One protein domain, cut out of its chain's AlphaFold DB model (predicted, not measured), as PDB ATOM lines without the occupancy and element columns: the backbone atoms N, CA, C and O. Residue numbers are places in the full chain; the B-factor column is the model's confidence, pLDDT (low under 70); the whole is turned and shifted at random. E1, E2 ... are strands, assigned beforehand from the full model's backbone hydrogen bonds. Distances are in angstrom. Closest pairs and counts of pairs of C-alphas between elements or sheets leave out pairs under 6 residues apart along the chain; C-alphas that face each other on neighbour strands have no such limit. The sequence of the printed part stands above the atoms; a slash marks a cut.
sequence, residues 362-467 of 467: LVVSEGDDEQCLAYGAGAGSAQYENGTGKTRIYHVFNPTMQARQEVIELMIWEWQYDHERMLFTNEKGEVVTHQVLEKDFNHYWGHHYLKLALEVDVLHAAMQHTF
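What this domain is: This is residues 362 to 467 of the 467 residues of the protein "Alpha-mann_mid domain-containing protein" of Paenibacillus lautus (UniProt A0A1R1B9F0). With little regular structure, the domain is a long, bent two-strand ribbon of E1 and E4, with the loop of residues 362 to 403 folded over one side and short strands E2 and E3 along E4's other edge. The 106 printed residues, 28 in named elements, have no named helix and four strands, E1 to E4 in order, in a branched antiparallel sheet: all strand. It is compact, with radius of gyration of the C-alphas 14.4 A and spans of 41 by 28 by 24 A.

How they stand to each other: E1, residues 404 to 413, is antiparallel to E4, residues 447 to 458, at 163 degrees; N 408 and O 454, 2.8 A, are within hydrogen-bond range. On the other side of E4, E2, residues 434 to 436, is antiparallel to it, with N 435 and O 453 at 2.9 A. E3, residues 442 to 444, also there, forms a hairpin with E4, with N 442 and O 449 at 2.9 A.

Where its parts are: E1, 26.1 A long, begins at C-alpha 404 (7.660, -5.797, 24.963) and bends by 53 degrees at residue 407. E2 measures 6.9 A and E3 6.7 A. E4, 29.7 A, bends by 70 degrees at residue 455 and ends at C-alpha 458 (11.594, -4.413, 21.685).

The domain as a whole: The farthest C-alphas, Glu 370 and Gln 402, are 42.4 A apart. The printed part has no cut; the link E1 to E2 is long, 20 residues. Model pLDDT is under 70 at residues 363 to 389 and 459 to 467.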
ATOM      1  N   LEU A 362      23.622   5.807  10.637       74.00
ATOM      2  CA  LEU A 362      23.326   6.467  11.912       74.00
ATOM      3  C   LEU A 362      24.518   7.276  12.449       74.00
ATOM      4  O   LEU A 362      24.347   8.113  13.335       74.00
ATOM      5  N   VAL A 363      25.731   7.036  11.941       66.88
ATOM      6  CA  VAL A 363      26.945   7.720  12.407       66.88
ATOM      7  C   VAL A 363      27.066   9.080  11.724       66.88
ATOM      8  O   VAL A 363      27.255   9.174  10.512       66.88
ATOM      9  N   VAL A 364      27.019  10.151  12.514       62.25
ATOM     10  CA  VAL A 364      27.269  11.514  12.034       62.25
ATOM     11  C   VAL A 364      28.756  11.815  12.208       62.25
ATOM     12  O   VAL A 364      29.245  11.914  13.332       62.25
ATOM     13  N   SER A 365      29.504  11.940  11.108       53.25
ATOM     14  CA  SER A 365      30.936  12.258  11.170       53.25
ATOM     15  C   SER A 365      31.157  13.736  11.518       53.25
ATOM     16  O   SER A 365      31.266  14.578  10.626       53.25
ATOM     17  N   GLU A 366      31.244  14.068  12.805       52.38
ATOM     18  CA  GLU A 366      31.662  15.399  13.261       52.38
ATOM     19  C   GLU A 366      32.605  15.326  14.480       52.38
ATOM     20  O   GLU A 366      32.153  15.151  15.611       52.38
ATOM     21  N   GLY A 367      33.907  15.564  14.257       53.62
ATOM     22  CA  GLY A 367      34.878  15.955  15.298       53.62
ATOM     23  C   GLY A 367      35.922  14.908  15.725       53.62
ATOM     24  O   GLY A 367      35.714  13.714  15.550       53.62
ATOM     25  N   ASP A 368      37.046  15.405  16.269       51.59
ATOM     26  CA  ASP A 368      38.279  14.686  16.656       51.59
ATOM     27  C   ASP A 368      38.040  13.457  17.555       51.59
ATOM     28  O   ASP A 368      37.897  13.571  18.775       51.59
ATOM     29  N   ASP A 369      38.105  12.259  16.969       55.03
ATOM     30  CA  ASP A 369      38.136  10.987  17.710       55.03
ATOM     31  C   ASP A 369      39.442  10.804  18.519       55.03
ATOM     32  O   ASP A 369      39.495   9.985  19.435       55.03
ATOM     33  N   GLU A 370      40.493  11.589  18.237       55.38
ATOM     34  CA  GLU A 370      41.827  11.450  18.850       55.38
ATOM     35  C   GLU A 370      41.867  11.752  20.365       55.38
ATOM     36  O   GLU A 370      42.810  11.343  21.042       55.38
ATOM     37  N   GLN A 371      40.850  12.429  20.922       54.28
ATOM     38  CA  GLN A 371      40.750  12.757  22.360       54.28
ATOM     39  C   GLN A 371      39.673  11.947  23.113       54.28
ATOM     40  O   GLN A 371      39.465  12.143  24.316       54.28
ATOM     41  N   CYS A 372      38.982  11.023  22.435       54.00
ATOM     42  CA  CYS A 372      37.914  10.227  23.033       54.00
ATOM     43  C   CYS A 372      38.488   9.137  23.959       54.00
ATOM     44  O   CYS A 372      38.981   8.105  23.505       54.00
ATOM     45  N   LEU A 373      38.387   9.335  25.279       53.53
ATOM     46  CA  LEU A 373      38.849   8.373  26.297       53.53
ATOM     47  C   LEU A 373      38.003   7.086  26.347       53.53
ATOM     48  O   LEU A 373      38.450   6.083  26.901       53.53
ATOM     49  N   ALA A 374      36.797   7.089  25.770       51.31
ATOM     50  CA  ALA A 374      35.856   5.970  25.841       51.31
ATOM     51  C   ALA A 374      36.407   4.679  25.195       51.31
ATOM     52  O   ALA A 374      36.215   3.579  25.728       51.31
ATOM     53  N   TYR A 375      37.158   4.805  24.093       46.62
ATOM     54  CA  TYR A 375      37.804   3.680  23.412       46.62
ATOM     55  C   TYR A 375      39.108   3.286  24.121       46.62
ATOM     56  O   TYR A 375      40.183   3.799  23.836       46.62
ATOM     57  N   GLY A 376      39.011   2.334  25.054       42.66
ATOM     58  CA  GLY A 376      40.162   1.758  25.771       42.66
ATOM     59  C   GLY A 376      40.097   1.890  27.293       42.66
ATOM     60  O   GLY A 376      40.776   1.139  27.989       42.66
ATOM     61  N   ALA A 377      39.220   2.752  27.815       41.88
ATOM     62  CA  ALA A 377      38.993   2.947  29.249       41.88
ATOM     63  C   ALA A 377      37.963   1.972  29.862       41.88
ATOM     64  O   ALA A 377      37.669   2.042  31.043       41.88
ATOM     65  N   GLY A 378      37.412   1.022  29.100       43.16
ATOM     66  CA  GLY A 378      36.529  -0.005  29.667       43.16
ATOM     67  C   GLY A 378      35.058   0.399  29.817       43.16
ATOM     68  O   GLY A 378      34.403  -0.090  30.736       43.16
ATOM     69  N   ALA A 379      34.509   1.178  28.875       43.31
ATOM     70  CA  ALA A 379      33.072   1.468  28.696       43.31
ATOM     71  C   ALA A 379      32.213   0.216  28.363       43.31
ATOM     72  O   ALA A 379      31.399   0.203  27.447       43.31
ATOM     73  N   GLY A 380      32.441  -0.902  29.055       42.88
ATOM     74  CA  GLY A 380      32.081  -2.243  28.615       42.88
ATOM     75  C   GLY A 380      31.467  -3.108  29.704       42.88
ATOM     76  O   GLY A 380      31.910  -4.248  29.885       42.88
ATOM     77  N   SER A 381      30.420  -2.626  30.371       34.47
ATOM     78  CA  SER A 381      29.501  -3.479  31.134       34.47
ATOM     79  C   SER A 381      28.152  -3.595  30.413       34.47
ATOM     80  O   SER A 381      27.402  -2.631  30.342       34.47
ATOM     81  N   ALA A 382      27.856  -4.796  29.907       36.44
ATOM     82  CA  ALA A 382      26.559  -5.282  29.400       36.44
ATOM     83  C   ALA A 382      25.881  -4.566  28.210       36.44
ATOM     84  O   ALA A 382      25.005  -5.172  27.599       36.44
ATOM     85  N   GLN A 383      26.292  -3.356  27.837       49.81
ATOM     86  CA  GLN A 383      25.758  -2.606  26.700       49.81
ATOM     87  C   GLN A 383      26.801  -2.578  25.585       49.81
ATOM     88  O   GLN A 383      27.984  -2.352  25.840       49.81
ATOM     89  N   TYR A 384      26.383  -2.923  24.368       52.97
ATOM     90  CA  TYR A 384      27.258  -2.856  23.206       52.97
ATOM     91  C   TYR A 384      27.040  -1.512  22.525       52.97
ATOM     92  O   TYR A 384      25.963  -1.263  21.987       52.97
ATOM     93  N   GLU A 385      28.065  -0.676  22.635       58.22
ATOM     94  CA  GLU A 385      28.135   0.690  22.145       58.22
ATOM     95  C   GLU A 385      29.095   0.709  20.943       58.22
ATOM     96  O   GLU A 385      30.193   0.155  21.021       58.22
ATOM     97  N   ASN A 386      28.637   1.244  19.812       55.94
ATOM     98  CA  ASN A 386      29.311   1.133  18.512       55.94
ATOM     99  C   ASN A 386      29.547   2.488  17.816       55.94
ATOM    100  O   ASN A 386      29.923   2.519  16.645       55.94
ATOM    101  N   GLY A 387      29.262   3.595  18.493       57.44
ATOM    102  CA  GLY A 387      29.311   4.947  17.962       57.44
ATOM    103  C   GLY A 387      30.576   5.708  18.363       57.44
ATOM    104  O   GLY A 387      31.182   5.482  19.405       57.44
ATOM    105  N   THR A 388      30.965   6.658  17.521       61.72
ATOM    106  CA  THR A 388      32.156   7.496  17.696       61.72
ATOM    107  C   THR A 388      31.775   8.960  17.930       61.72
ATOM    108  O   THR A 388      30.644   9.382  17.669       61.72
ATOM    109  N   GLY A 389      32.696   9.760  18.480       67.50
ATOM    110  CA  GLY A 389      32.447  11.183  18.737       67.50
ATOM    111  C   GLY A 389      31.197  11.453  19.593       67.50
ATOM    112  O   GLY A 389      31.134  11.027  20.748       67.50
ATOM    113  N   LYS A 390      30.220  12.182  19.030       74.56
ATOM    114  CA  LYS A 390      28.944  12.573  19.670       74.56
ATOM    115  C   LYS A 390      27.804  11.570  19.476       74.56
ATOM    116  O   LYS A 390      26.743  11.757  20.060       74.56
ATOM    117  N   THR A 391      27.985  10.536  18.664       78.50
ATOM    118  CA  THR A 391      26.944   9.530  18.435       78.50
ATOM    119  C   THR A 391      27.308   8.270  19.206       78.50
ATOM    120  O   THR A 391      28.437   7.794  19.128       78.50
ATOM    121  N   ARG A 392      26.358   7.730  19.974       80.00
ATOM    122  CA  ARG A 392      26.487   6.447  20.676       80.00
ATOM    123  C   ARG A 392      25.346   5.546  20.231       80.00
ATOM    124  O   ARG A 392      24.202   5.987  20.247       80.00
ATOM    125  N   ILE A 393      25.655   4.321  19.814       81.12
ATOM    126  CA  ILE A 393      24.663   3.397  19.234       81.12
ATOM    127  C   ILE A 393      24.489   2.206  20.161       81.12
ATOM    128  O   ILE A 393      25.473   1.528  20.446       81.12
ATOM    129  N   TYR A 394      23.256   1.932  20.589       84.75
ATOM    130  CA  TYR A 394      22.935   0.863  21.532       84.75
ATOM    131  C   TYR A 394      21.934  -0.114  20.926       84.75
ATOM    132  O   TYR A 394      20.844   0.267  20.522       84.75
ATOM    133  N   HIS A 395      22.253  -1.406  20.957       86.00
ATOM    134  CA  HIS A 395      21.317  -2.441  20.521       86.00
ATOM    135  C   HIS A 395      20.601  -3.078  21.711       86.00
ATOM    136  O   HIS A 395      21.242  -3.608  22.625       86.00
ATOM    137  N   VAL A 396      19.269  -3.079  21.670       86.81
ATOM    138  CA  VAL A 396      18.415  -3.712  22.681       86.81
ATOM    139  C   VAL A 396      17.853  -5.016  22.124       86.81
ATOM    140  O   VAL A 396      17.219  -5.035  21.074       86.81
ATOM    141  N   PHE A 397      18.082  -6.122  22.832       88.44
ATOM    142  CA  PHE A 397      17.646  -7.453  22.411       88.44
ATOM    143  C   PHE A 397      16.593  -8.010  23.369       88.44
ATOM    144  O   PHE A 397      16.791  -8.013  24.584       88.44
ATOM    145  N   ASN A 398      15.501  -8.542  22.819       90.12
ATOM    146  CA  ASN A 398      14.437  -9.187  23.582       90.12
ATOM    147  C   ASN A 398      14.643 -10.710  23.598       90.12
ATOM    148  O   ASN A 398      14.480 -11.352  22.559       90.12
ATOM    149  N   PRO A 399      14.982 -11.316  24.751       90.25
ATOM    150  CA  PRO A 399      15.159 -12.761  24.845       90.25
ATOM    151  C   PRO A 399      13.829 -13.528  24.899       90.25
ATOM    152  O   PRO A 399      13.840 -14.748  25.008       90.25
ATOM    153  N   THR A 400      12.681 -12.849  24.879       89.56
ATOM    154  CA  THR A 400      11.363 -13.479  24.992       89.56
ATOM    155  C   THR A 400      10.671 -13.605  23.634       89.56
ATOM    156  O   THR A 400      11.003 -12.929  22.660       89.56
ATOM    157  N   MET A 401       9.660 -14.473  23.574       87.00
ATOM    158  CA  MET A 401       8.858 -14.691  22.364       87.00
ATOM    159  C   MET A 401       7.780 -13.621  22.142       87.00
ATOM    160  O   MET A 401       7.101 -13.645  21.119       87.00
ATOM    161  N   GLN A 402       7.584 -12.709  23.096       89.25
ATOM    162  CA  GLN A 402       6.551 -11.678  23.042       89.25
ATOM    163  C   GLN A 402       7.206 -10.318  22.837       89.25
ATOM    164  O   GLN A 402       8.244 -10.047  23.431       89.25
ATOM    165  N   ALA A 403       6.607  -9.462  22.008       90.12
ATOM    166  CA  ALA A 403       7.017  -8.064  21.938       90.12
ATOM    167  C   ALA A 403       6.806  -7.398  23.303       90.12
ATOM    168  O   ALA A 403       5.852  -7.728  24.014       90.12
ATOM    169  N   ARG A 404       7.705  -6.487  23.674       89.25
ATOM    170  CA  ARG A 404       7.660  -5.797  24.963       89.25
ATOM    171  C   ARG A 404       7.856  -4.308  24.760       89.25
ATOM    172  O   ARG A 404       8.725  -3.914  23.993       89.25
ATOM    173  N   GLN A 405       7.086  -3.535  25.505       92.06
ATOM    174  CA  GLN A 405       7.326  -2.122  25.739       92.06
ATOM    175  C   GLN A 405       7.748  -1.995  27.200       92.06
ATOM    176  O   GLN A 405       7.005  -2.407  28.097       92.06
ATOM    177  N   GLU A 406       8.963  -1.526  27.448       91.88
ATOM    178  CA  GLU A 406       9.505  -1.433  28.803       91.88
ATOM    179  C   GLU A 406      10.452  -0.246  28.955       91.88
ATOM    180  O   GLU A 406      11.002   0.259  27.981       91.88
ATOM    181  N   VAL A 407      10.663   0.187  30.197       93.44
ATOM    182  CA  VAL A 407      11.690   1.180  30.518       93.44
ATOM    183  C   VAL A 407      12.965   0.446  30.917       93.44
ATOM    184  O   VAL A 407      12.970  -0.293  31.904       93.44
ATOM    185  N   ILE A 408      14.042   0.656  30.165       90.06
ATOM    186  CA  ILE A 408      15.366   0.100  30.457       90.06
ATOM    187  C   ILE A 408      16.274   1.144  31.110       90.06
ATOM    188  O   ILE A 408      16.161   2.334  30.828       90.06
ATOM    189  N   GLU A 409      17.205   0.689  31.953       91.12
ATOM    190  CA  GLU A 409      18.298   1.520  32.476       91.12
ATOM    191  C   GLU A 409      19.536   1.371  31.573       91.12
ATOM    192  O   GLU A 409      20.087   0.275  31.419       91.12
ATOM    193  N   LEU A 410      19.981   2.476  30.976       86.44
ATOM    194  CA  LEU A 410      21.201   2.578  30.179       86.44
ATOM    195  C   LEU A 410      22.296   3.309  30.960       86.44
ATOM    196  O   LEU A 410      22.021   4.285  31.655       86.44
ATOM    197  N   MET A 411      23.540   2.837  30.848       86.31
ATOM    198  CA  MET A 411      24.710   3.480  31.445       86.31
ATOM    199  C   MET A 411      25.612   4.010  30.339       86.31
ATOM    200  O   MET A 411      26.227   3.231  29.610       86.31
ATOM    201  N   ILE A 412      25.730   5.332  30.253       82.94
ATOM    202  CA  ILE A 412      26.633   5.986  29.308       82.94
ATOM    203  C   ILE A 412      27.930   6.312  30.031       82.94
ATOM    204  O   ILE A 412      27.938   7.098  30.976       82.94
ATOM    205  N   TRP A 413      29.023   5.717  29.565       82.31
ATOM    206  CA  TRP A 413      30.368   5.954  30.082       82.31
ATOM    207  C   TRP A 413      31.097   7.011  29.253       82.31
ATOM    208  O   TRP A 413      30.933   7.071  28.033       82.31
ATOM    209  N   GLU A 414      31.933   7.810  29.916       80.38
ATOM    210  CA  GLU A 414      32.869   8.756  29.294       80.38
ATOM    211  C   GLU A 414      32.211   9.722  28.293       80.38
ATOM    212  O   GLU A 414      32.773  10.044  27.243       80.38
ATOM    213  N   TRP A 415      31.000  10.196  28.601       79.56
ATOM    214  CA  TRP A 415      30.382  11.263  27.821       79.56
ATOM    215  C   TRP A 415      31.010  12.610  28.182       79.56
ATOM    216  O   TRP A 415      30.923  13.065  29.315       79.56
ATOM    217  N   GLN A 416      31.648  13.253  27.206       76.69
ATOM    218  CA  GLN A 416      32.433  14.476  27.420       76.69
ATOM    219  C   GLN A 416      31.664  15.764  27.076       76.69
ATOM    220  O   GLN A 416      32.213  16.860  27.177       76.69
ATOM    221  N   TYR A 417      30.405  15.646  26.646       79.94
ATOM    222  CA  TYR A 417      29.582  16.772  26.203       79.94
ATOM    223  C   TYR A 417      28.494  17.123  27.226       79.94
ATOM    224  O   TYR A 417      28.274  16.413  28.204       79.94
ATOM    225  N   ASP A 418      27.787  18.226  26.983       84.75
ATOM    226  CA  ASP A 418      26.640  18.644  27.792       84.75
ATOM    227  C   ASP A 418      25.539  17.568  27.753       84.75
ATOM    228  O   ASP A 418      24.953  17.300  26.700       84.75
ATOM    229  N   HIS A 419      25.301  16.909  28.888       82.88
ATOM    230  CA  HIS A 419      24.361  15.796  28.983       82.88
ATOM    231  C   HIS A 419      22.896  16.260  28.967       82.88
ATOM    232  O   HIS A 419      22.028  15.486  28.572       82.88
ATOM    233  N   GLU A 420      22.619  17.531  29.289       82.81
ATOM    234  CA  GLU A 420      21.274  18.118  29.169       82.81
ATOM    235  C   GLU A 420      20.830  18.256  27.703       82.81
ATOM    236  O   GLU A 420      19.654  18.477  27.416       82.81
ATOM    237  N   ARG A 421      21.770  18.116  26.759       85.56
ATOM    238  CA  ARG A 421      21.529  18.189  25.310       85.56
ATOM    239  C   ARG A 421      21.544  16.828  24.623       85.56
ATOM    240  O   ARG A 421      21.531  16.785  23.391       85.56
ATOM    241  N   MET A 422      21.622  15.731  25.376       86.81
ATOM    242  CA  MET A 422      21.524  14.396  24.791       86.81
ATOM    243  C   MET A 422      20.159  14.208  24.135       86.81
ATOM    244  O   MET A 422      19.127  14.562  24.701       86.81
ATOM    245  N   LEU A 423      20.166  13.614  22.946       88.81
ATOM    246  CA  LEU A 423      18.962  13.182  22.256       88.81
ATOM    247  C   LEU A 423      19.049  11.677  22.033       88.81
ATOM    248  O   LEU A 423      20.069  11.179  21.562       88.81
ATOM    249  N   PHE A 424      17.967  10.976  22.352       88.94
ATOM    250  CA  PHE A 424      17.820   9.553  22.088       88.94
ATOM    251  C   PHE A 424      16.797   9.389  20.981       88.94
ATOM    252  O   PHE A 424      15.668   9.869  21.105       88.94
ATOM    253  N   THR A 425      17.198   8.738  19.898       89.50
ATOM    254  CA  THR A 425      16.330   8.445  18.760       89.50
ATOM    255  C   THR A 425      16.368   6.962  18.445       89.50
ATOM    256  O   THR A 425      17.370   6.318  18.730       89.50
ATOM    257  N   ASN A 426      15.299   6.439  17.851       87.50
ATOM    258  CA  ASN A 426      15.308   5.111  17.241       87.50
ATOM    259  C   ASN A 426      15.960   5.144  15.842       87.50
ATOM    260  O   ASN A 426      16.399   6.198  15.366       87.50
ATOM    261  N   GLU A 427      15.961   4.015  15.135       81.62
ATOM    262  CA  GLU A 427      16.554   3.886  13.801       81.62
ATOM    263  C   GLU A 427      15.874   4.715  12.710       81.62
ATOM    264  O   GLU A 427      16.432   4.893  11.628       81.62
ATOM    265  N   LYS A 428      14.671   5.228  12.978       85.50
ATOM    266  CA  LYS A 428      13.934   6.126  12.081       85.50
ATOM    267  C   LYS A 428      14.203   7.603  12.381       85.50
ATOM    268  O   LYS A 428      13.663   8.466  11.690       85.50
ATOM    269  N   GLY A 429      15.017   7.903  13.397       86.19
ATOM    270  CA  GLY A 429      15.279   9.260  13.876       86.19
ATOM    271  C   GLY A 429      14.158   9.834  14.750       86.19
ATOM    272  O   GLY A 429      14.145  11.036  15.018       86.19
ATOM    273  N   GLU A 430      13.206   9.007  15.191       89.81
ATOM    274  CA  GLU A 430      12.115   9.429  16.070       89.81
ATOM    275  C   GLU A 430      12.625   9.499  17.510       89.81
ATOM    276  O   GLU A 430      13.297   8.583  17.980       89.81
ATOM    277  N   VAL A 431      12.309  10.588  18.215       91.50
ATOM    278  CA  VAL A 431      12.762  10.791  19.595       91.50
ATOM    279  C   VAL A 431      12.094   9.784  20.520       91.50
ATOM    280  O   VAL A 431      10.870   9.673  20.556       91.50
ATOM    281  N   VAL A 432      12.914   9.096  21.304       91.62
ATOM    282  CA  VAL A 432      12.478   8.110  22.286       91.62
ATOM    283  C   VAL A 432      12.298   8.788  23.643       91.62
ATOM    284  O   VAL A 432      13.123   9.614  24.048       91.62
ATOM    285  N   THR A 433      11.225   8.446  24.364       93.56
ATOM    286  CA  THR A 433      10.993   8.934  25.730       93.56
ATOM    287  C   THR A 433      12.147   8.508  26.634       93.56
ATOM    288  O   THR A 433      12.419   7.316  26.788       93.56
ATOM    289  N   HIS A 434      12.821   9.477  27.251       92.31
ATOM    290  CA  HIS A 434      13.976   9.223  28.105       92.31
ATOM    291  C   HIS A 434      14.025  10.166  29.308       92.31
ATOM    292  O   HIS A 434      13.431  11.245  29.309       92.31
ATOM    293  N   GLN A 435      14.773   9.756  30.329       91.75
ATOM    294  CA  GLN A 435      15.057  10.549  31.517       91.75
ATOM    295  C   GLN A 435      16.491  10.291  31.988       91.75
ATOM    296  O   GLN A 435      16.862   9.148  32.249       91.75
ATOM    297  N   VAL A 436      17.281  11.351  32.172       89.38
ATOM    298  CA  VAL A 436      18.541  11.263  32.926       89.38
ATOM    299  C   VAL A 436      18.184  11.072  34.402       89.38
ATOM    300  O   VAL A 436      17.450  11.878  34.977       89.38
ATOM    301  N   LEU A 437      18.649   9.982  35.010       88.81
ATOM    302  CA  LEU A 437      18.287   9.618  36.387       88.81
ATOM    303  C   LEU A 437      19.134  10.348  37.436       88.81
ATOM    304  O   LEU A 437      18.820  10.319  38.626       88.81
ATOM    305  N   GLU A 438      20.213  10.985  37.000       84.69
ATOM    306  CA  GLU A 438      21.256  11.548  37.846       84.69
ATOM    307  C   GLU A 438      21.534  12.992  37.425       84.69
ATOM    308  O   GLU A 438      21.427  13.338  36.252       84.69
ATOM    309  N   LYS A 439      21.849  13.854  38.396       79.81
ATOM    310  CA  LYS A 439      22.063  15.288  38.148       79.81
ATOM    311  C   LYS A 439      23.444  15.588  37.558       79.81
ATOM    312  O   LYS A 439      23.596  16.529  36.796       79.81
ATOM    313  N   ASP A 440      24.438  14.809  37.964       82.81
ATOM    314  CA  ASP A 440      25.838  14.978  37.602       82.81
ATOM    315  C   ASP A 440      26.426  13.604  37.259       82.81
ATOM    316  O   ASP A 440      25.876  12.566  37.642       82.81
ATOM    317  N   PHE A 441      27.566  13.595  36.569       84.56
ATOM    318  CA  PHE A 441      28.316  12.368  36.316       84.56
ATOM    319  C   PHE A 441      28.740  11.701  37.624       84.56
ATOM    320  O   PHE A 441      29.331  12.329  38.504       84.56
ATOM    321  N   ASN A 442      28.522  10.395  37.711       85.88
ATOM    322  CA  ASN A 442      29.114   9.584  38.760       85.88
ATOM    323  C   ASN A 442      30.557   9.254  38.434       85.88
ATOM    324  O   ASN A 442      30.917   9.089  37.273       85.88
ATOM    325  N   HIS A 443      31.355   9.071  39.483       85.25
ATOM    326  CA  HIS A 443      32.743   8.662  39.366       85.25
ATOM    327  C   HIS A 443      32.950   7.250  39.919       85.25
ATOM    328  O   HIS A 443      32.598   6.956  41.065       85.25
ATOM    329  N   TYR A 444      33.581   6.386  39.128       81.12
ATOM    330  CA  TYR A 444      33.938   5.030  39.528       81.12
ATOM    331  C   TYR A 444      35.297   4.635  38.947       81.12
ATOM    332  O   TYR A 444      35.442   4.513  37.738       81.12
ATOM    333  N   TRP A 445      36.299   4.426  39.812       77.44
ATOM    334  CA  TRP A 445      37.646   3.961  39.430       77.44
ATOM    335  C   TRP A 445      38.312   4.747  38.284       77.44
ATOM    336  O   TRP A 445      38.949   4.162  37.418       77.44
ATOM    337  N   GLY A 446      38.204   6.077  38.296       78.12
ATOM    338  CA  GLY A 446      38.798   6.932  37.260       78.12
ATOM    339  C   GLY A 446      37.909   7.129  36.032       78.12
ATOM    340  O   GLY A 446      38.330   7.818  35.107       78.12
ATOM    341  N   HIS A 447      36.700   6.564  36.040       80.12
ATOM    342  CA  HIS A 447      35.720   6.687  34.970       80.12
ATOM    343  C   HIS A 447      34.520   7.524  35.381       80.12
ATOM    344  O   HIS A 447      34.131   7.526  36.554       80.12
ATOM    345  N   HIS A 448      33.905   8.176  34.400       84.50
ATOM    346  CA  HIS A 448      32.668   8.928  34.572       84.50
ATOM    347  C   HIS A 448      31.508   8.232  33.866       84.50
ATOM    348  O   HIS A 448      31.653   7.790  32.726       84.50
ATOM    349  N   TYR A 449      30.344   8.153  34.514       86.62
ATOM    350  CA  TYR A 449      29.137   7.613  33.887       86.62
ATOM    351  C   TYR A 449      27.864   8.365  34.269       86.62
ATOM    352  O   TYR A 449      27.807   9.039  35.298       86.62
ATOM    353  N   LEU A 450      26.836   8.199  33.439       88.75
ATOM    354  CA  LEU A 450      25.465   8.643  33.678       88.75
ATOM    355  C   LEU A 450      24.497   7.481  33.501       88.75
ATOM    356  O   LEU A 450      24.633   6.689  32.563       88.75
ATOM    357  N   LYS A 451      23.489   7.415  34.367       89.62
ATOM    358  CA  LYS A 451      22.346   6.518  34.216       89.62
ATOM    359  C   LYS A 451      21.164   7.221  33.582       89.62
ATOM    360  O   LYS A 451      20.784   8.323  33.983       89.62
ATOM    361  N   LEU A 452      20.530   6.530  32.648       90.19
ATOM    362  CA  LEU A 452      19.330   6.991  31.972       90.19
ATOM    363  C   LEU A 452      18.262   5.911  31.985       90.19
ATOM    364  O   LEU A 452      18.570   4.729  31.872       90.19
ATOM    365  N   ALA A 453      17.009   6.332  32.070       92.56
ATOM    366  CA  ALA A 453      15.856   5.511  31.759       92.56
ATOM    367  C   ALA A 453      15.412   5.800  30.322       92.56
ATOM    368  O   ALA A 453      15.276   6.965  29.949       92.56
ATOM    369  N   LEU A 454      15.182   4.754  29.532       91.75
ATOM    370  CA  LEU A 454      14.724   4.845  28.146       91.75
ATOM    371  C   LEU A 454      13.522   3.922  27.953       91.75
ATOM    372  O   LEU A 454      13.602   2.742  28.289       91.75
ATOM    373  N   GLU A 455      12.422   4.440  27.419       92.69
ATOM    374  CA  GLU A 455      11.277   3.621  27.020       92.69
ATOM    375  C   GLU A 455      11.552   2.975  25.660       92.69
ATOM    376  O   GLU A 455      11.811   3.673  24.689       92.69
ATOM    377  N   VAL A 456      11.526   1.647  25.575       88.00
ATOM    378  CA  VAL A 456      11.892   0.912  24.358       88.00
ATOM    379  C   VAL A 456      10.821  -0.093  23.957       88.00
ATOM    380  O   VAL A 456      10.288  -0.822  24.795       88.00
ATOM    381  N   ASP A 457      10.570  -0.169  22.651       86.75
ATOM    382  CA  ASP A 457       9.662  -1.130  22.021       86.75
ATOM    383  C   ASP A 457      10.445  -2.285  21.393       86.75
ATOM    384  O   ASP A 457      10.770  -2.296  20.208       86.75
ATOM    385  N   VAL A 458      10.763  -3.311  22.173       79.38
ATOM    386  CA  VAL A 458      11.594  -4.413  21.685       79.38
ATOM    387  C   VAL A 458      10.714  -5.520  21.107       79.38
ATOM    388  O   VAL A 458      10.090  -6.307  21.832       79.38
ATOM    389  N   LEU A 459      10.667  -5.605  19.776       68.12
ATOM    390  CA  LEU A 459       9.959  -6.677  19.077       68.12
ATOM    391  C   LEU A 459      10.502  -8.062  19.463       68.12
ATOM    392  O   LEU A 459      11.645  -8.222  19.889       68.12
ATOM    393  N   HIS A 460       9.649  -9.081  19.334       60.38
ATOM    394  CA  HIS A 460      10.040 -10.478  19.530       60.38
ATOM    395  C   HIS A 460      11.272 -10.849  18.685       60.38
ATOM    396  O   HIS A 460      11.454 -10.326  17.586       60.38
ATOM    397  N   ALA A 461      12.072 -11.807  19.163       50.44
ATOM    398  CA  ALA A 461      13.359 -12.205  18.574       50.44
ATOM    399  C   ALA A 461      13.337 -12.594  17.072       50.44
ATOM    400  O   ALA A 461      14.398 -12.770  16.480       50.44
ATOM    401  N   ALA A 462      12.162 -12.716  16.440       42.16
ATOM    402  CA  ALA A 462      12.023 -12.996  15.012       42.16
ATOM    403  C   ALA A 462      11.876 -11.747  14.110       42.16
ATOM    404  O   ALA A 462      11.832 -11.908  12.893       42.16
ATOM    405  N   MET A 463      11.853 -10.517  14.645       34.94
ATOM    406  CA  MET A 463      11.942  -9.288  13.839       34.94
ATOM    407  C   MET A 463      12.848  -8.247  14.508       34.94
ATOM    408  O   MET A 463      12.558  -7.775  15.602       34.94
ATOM    409  N   GLN A 464      13.956  -7.905  13.846       42.25
ATOM    410  CA  GLN A 464      14.873  -6.844  14.269       42.25
ATOM    411  C   GLN A 464      14.284  -5.462  13.941       42.25
ATOM    412  O   GLN A 464      13.928  -5.214  12.791       42.25
ATOM    413  N   HIS A 465      14.274  -4.561  14.925       34.84
ATOM    414  CA  HIS A 465      14.505  -3.134  14.693       34.84
ATOM    415  C   HIS A 465      15.882  -2.787  15.263       34.84
ATOM    416  O   HIS A 465      16.269  -3.283  16.324       34.84
ATOM    417  N   THR A 466      16.635  -1.985  14.520       33.06
ATOM    418  CA  THR A 466      17.808  -1.269  15.029       33.06
ATOM    419  C   THR A 466      17.284  -0.178  15.973       33.06
ATOM    420  O   THR A 466      16.211   0.347  15.712       33.06
ATOM    421  N   PHE A 467      17.974   0.132  17.068       36.66
ATOM    422  CA  PHE A 467      17.702   1.320  17.884       36.66
ATOM    423  C   PHE A 467      18.918   2.230  17.813       36.66
ATOM    424  O   PHE A 467      20.047   1.677  17.749       36.66
TER     425      PHE A 467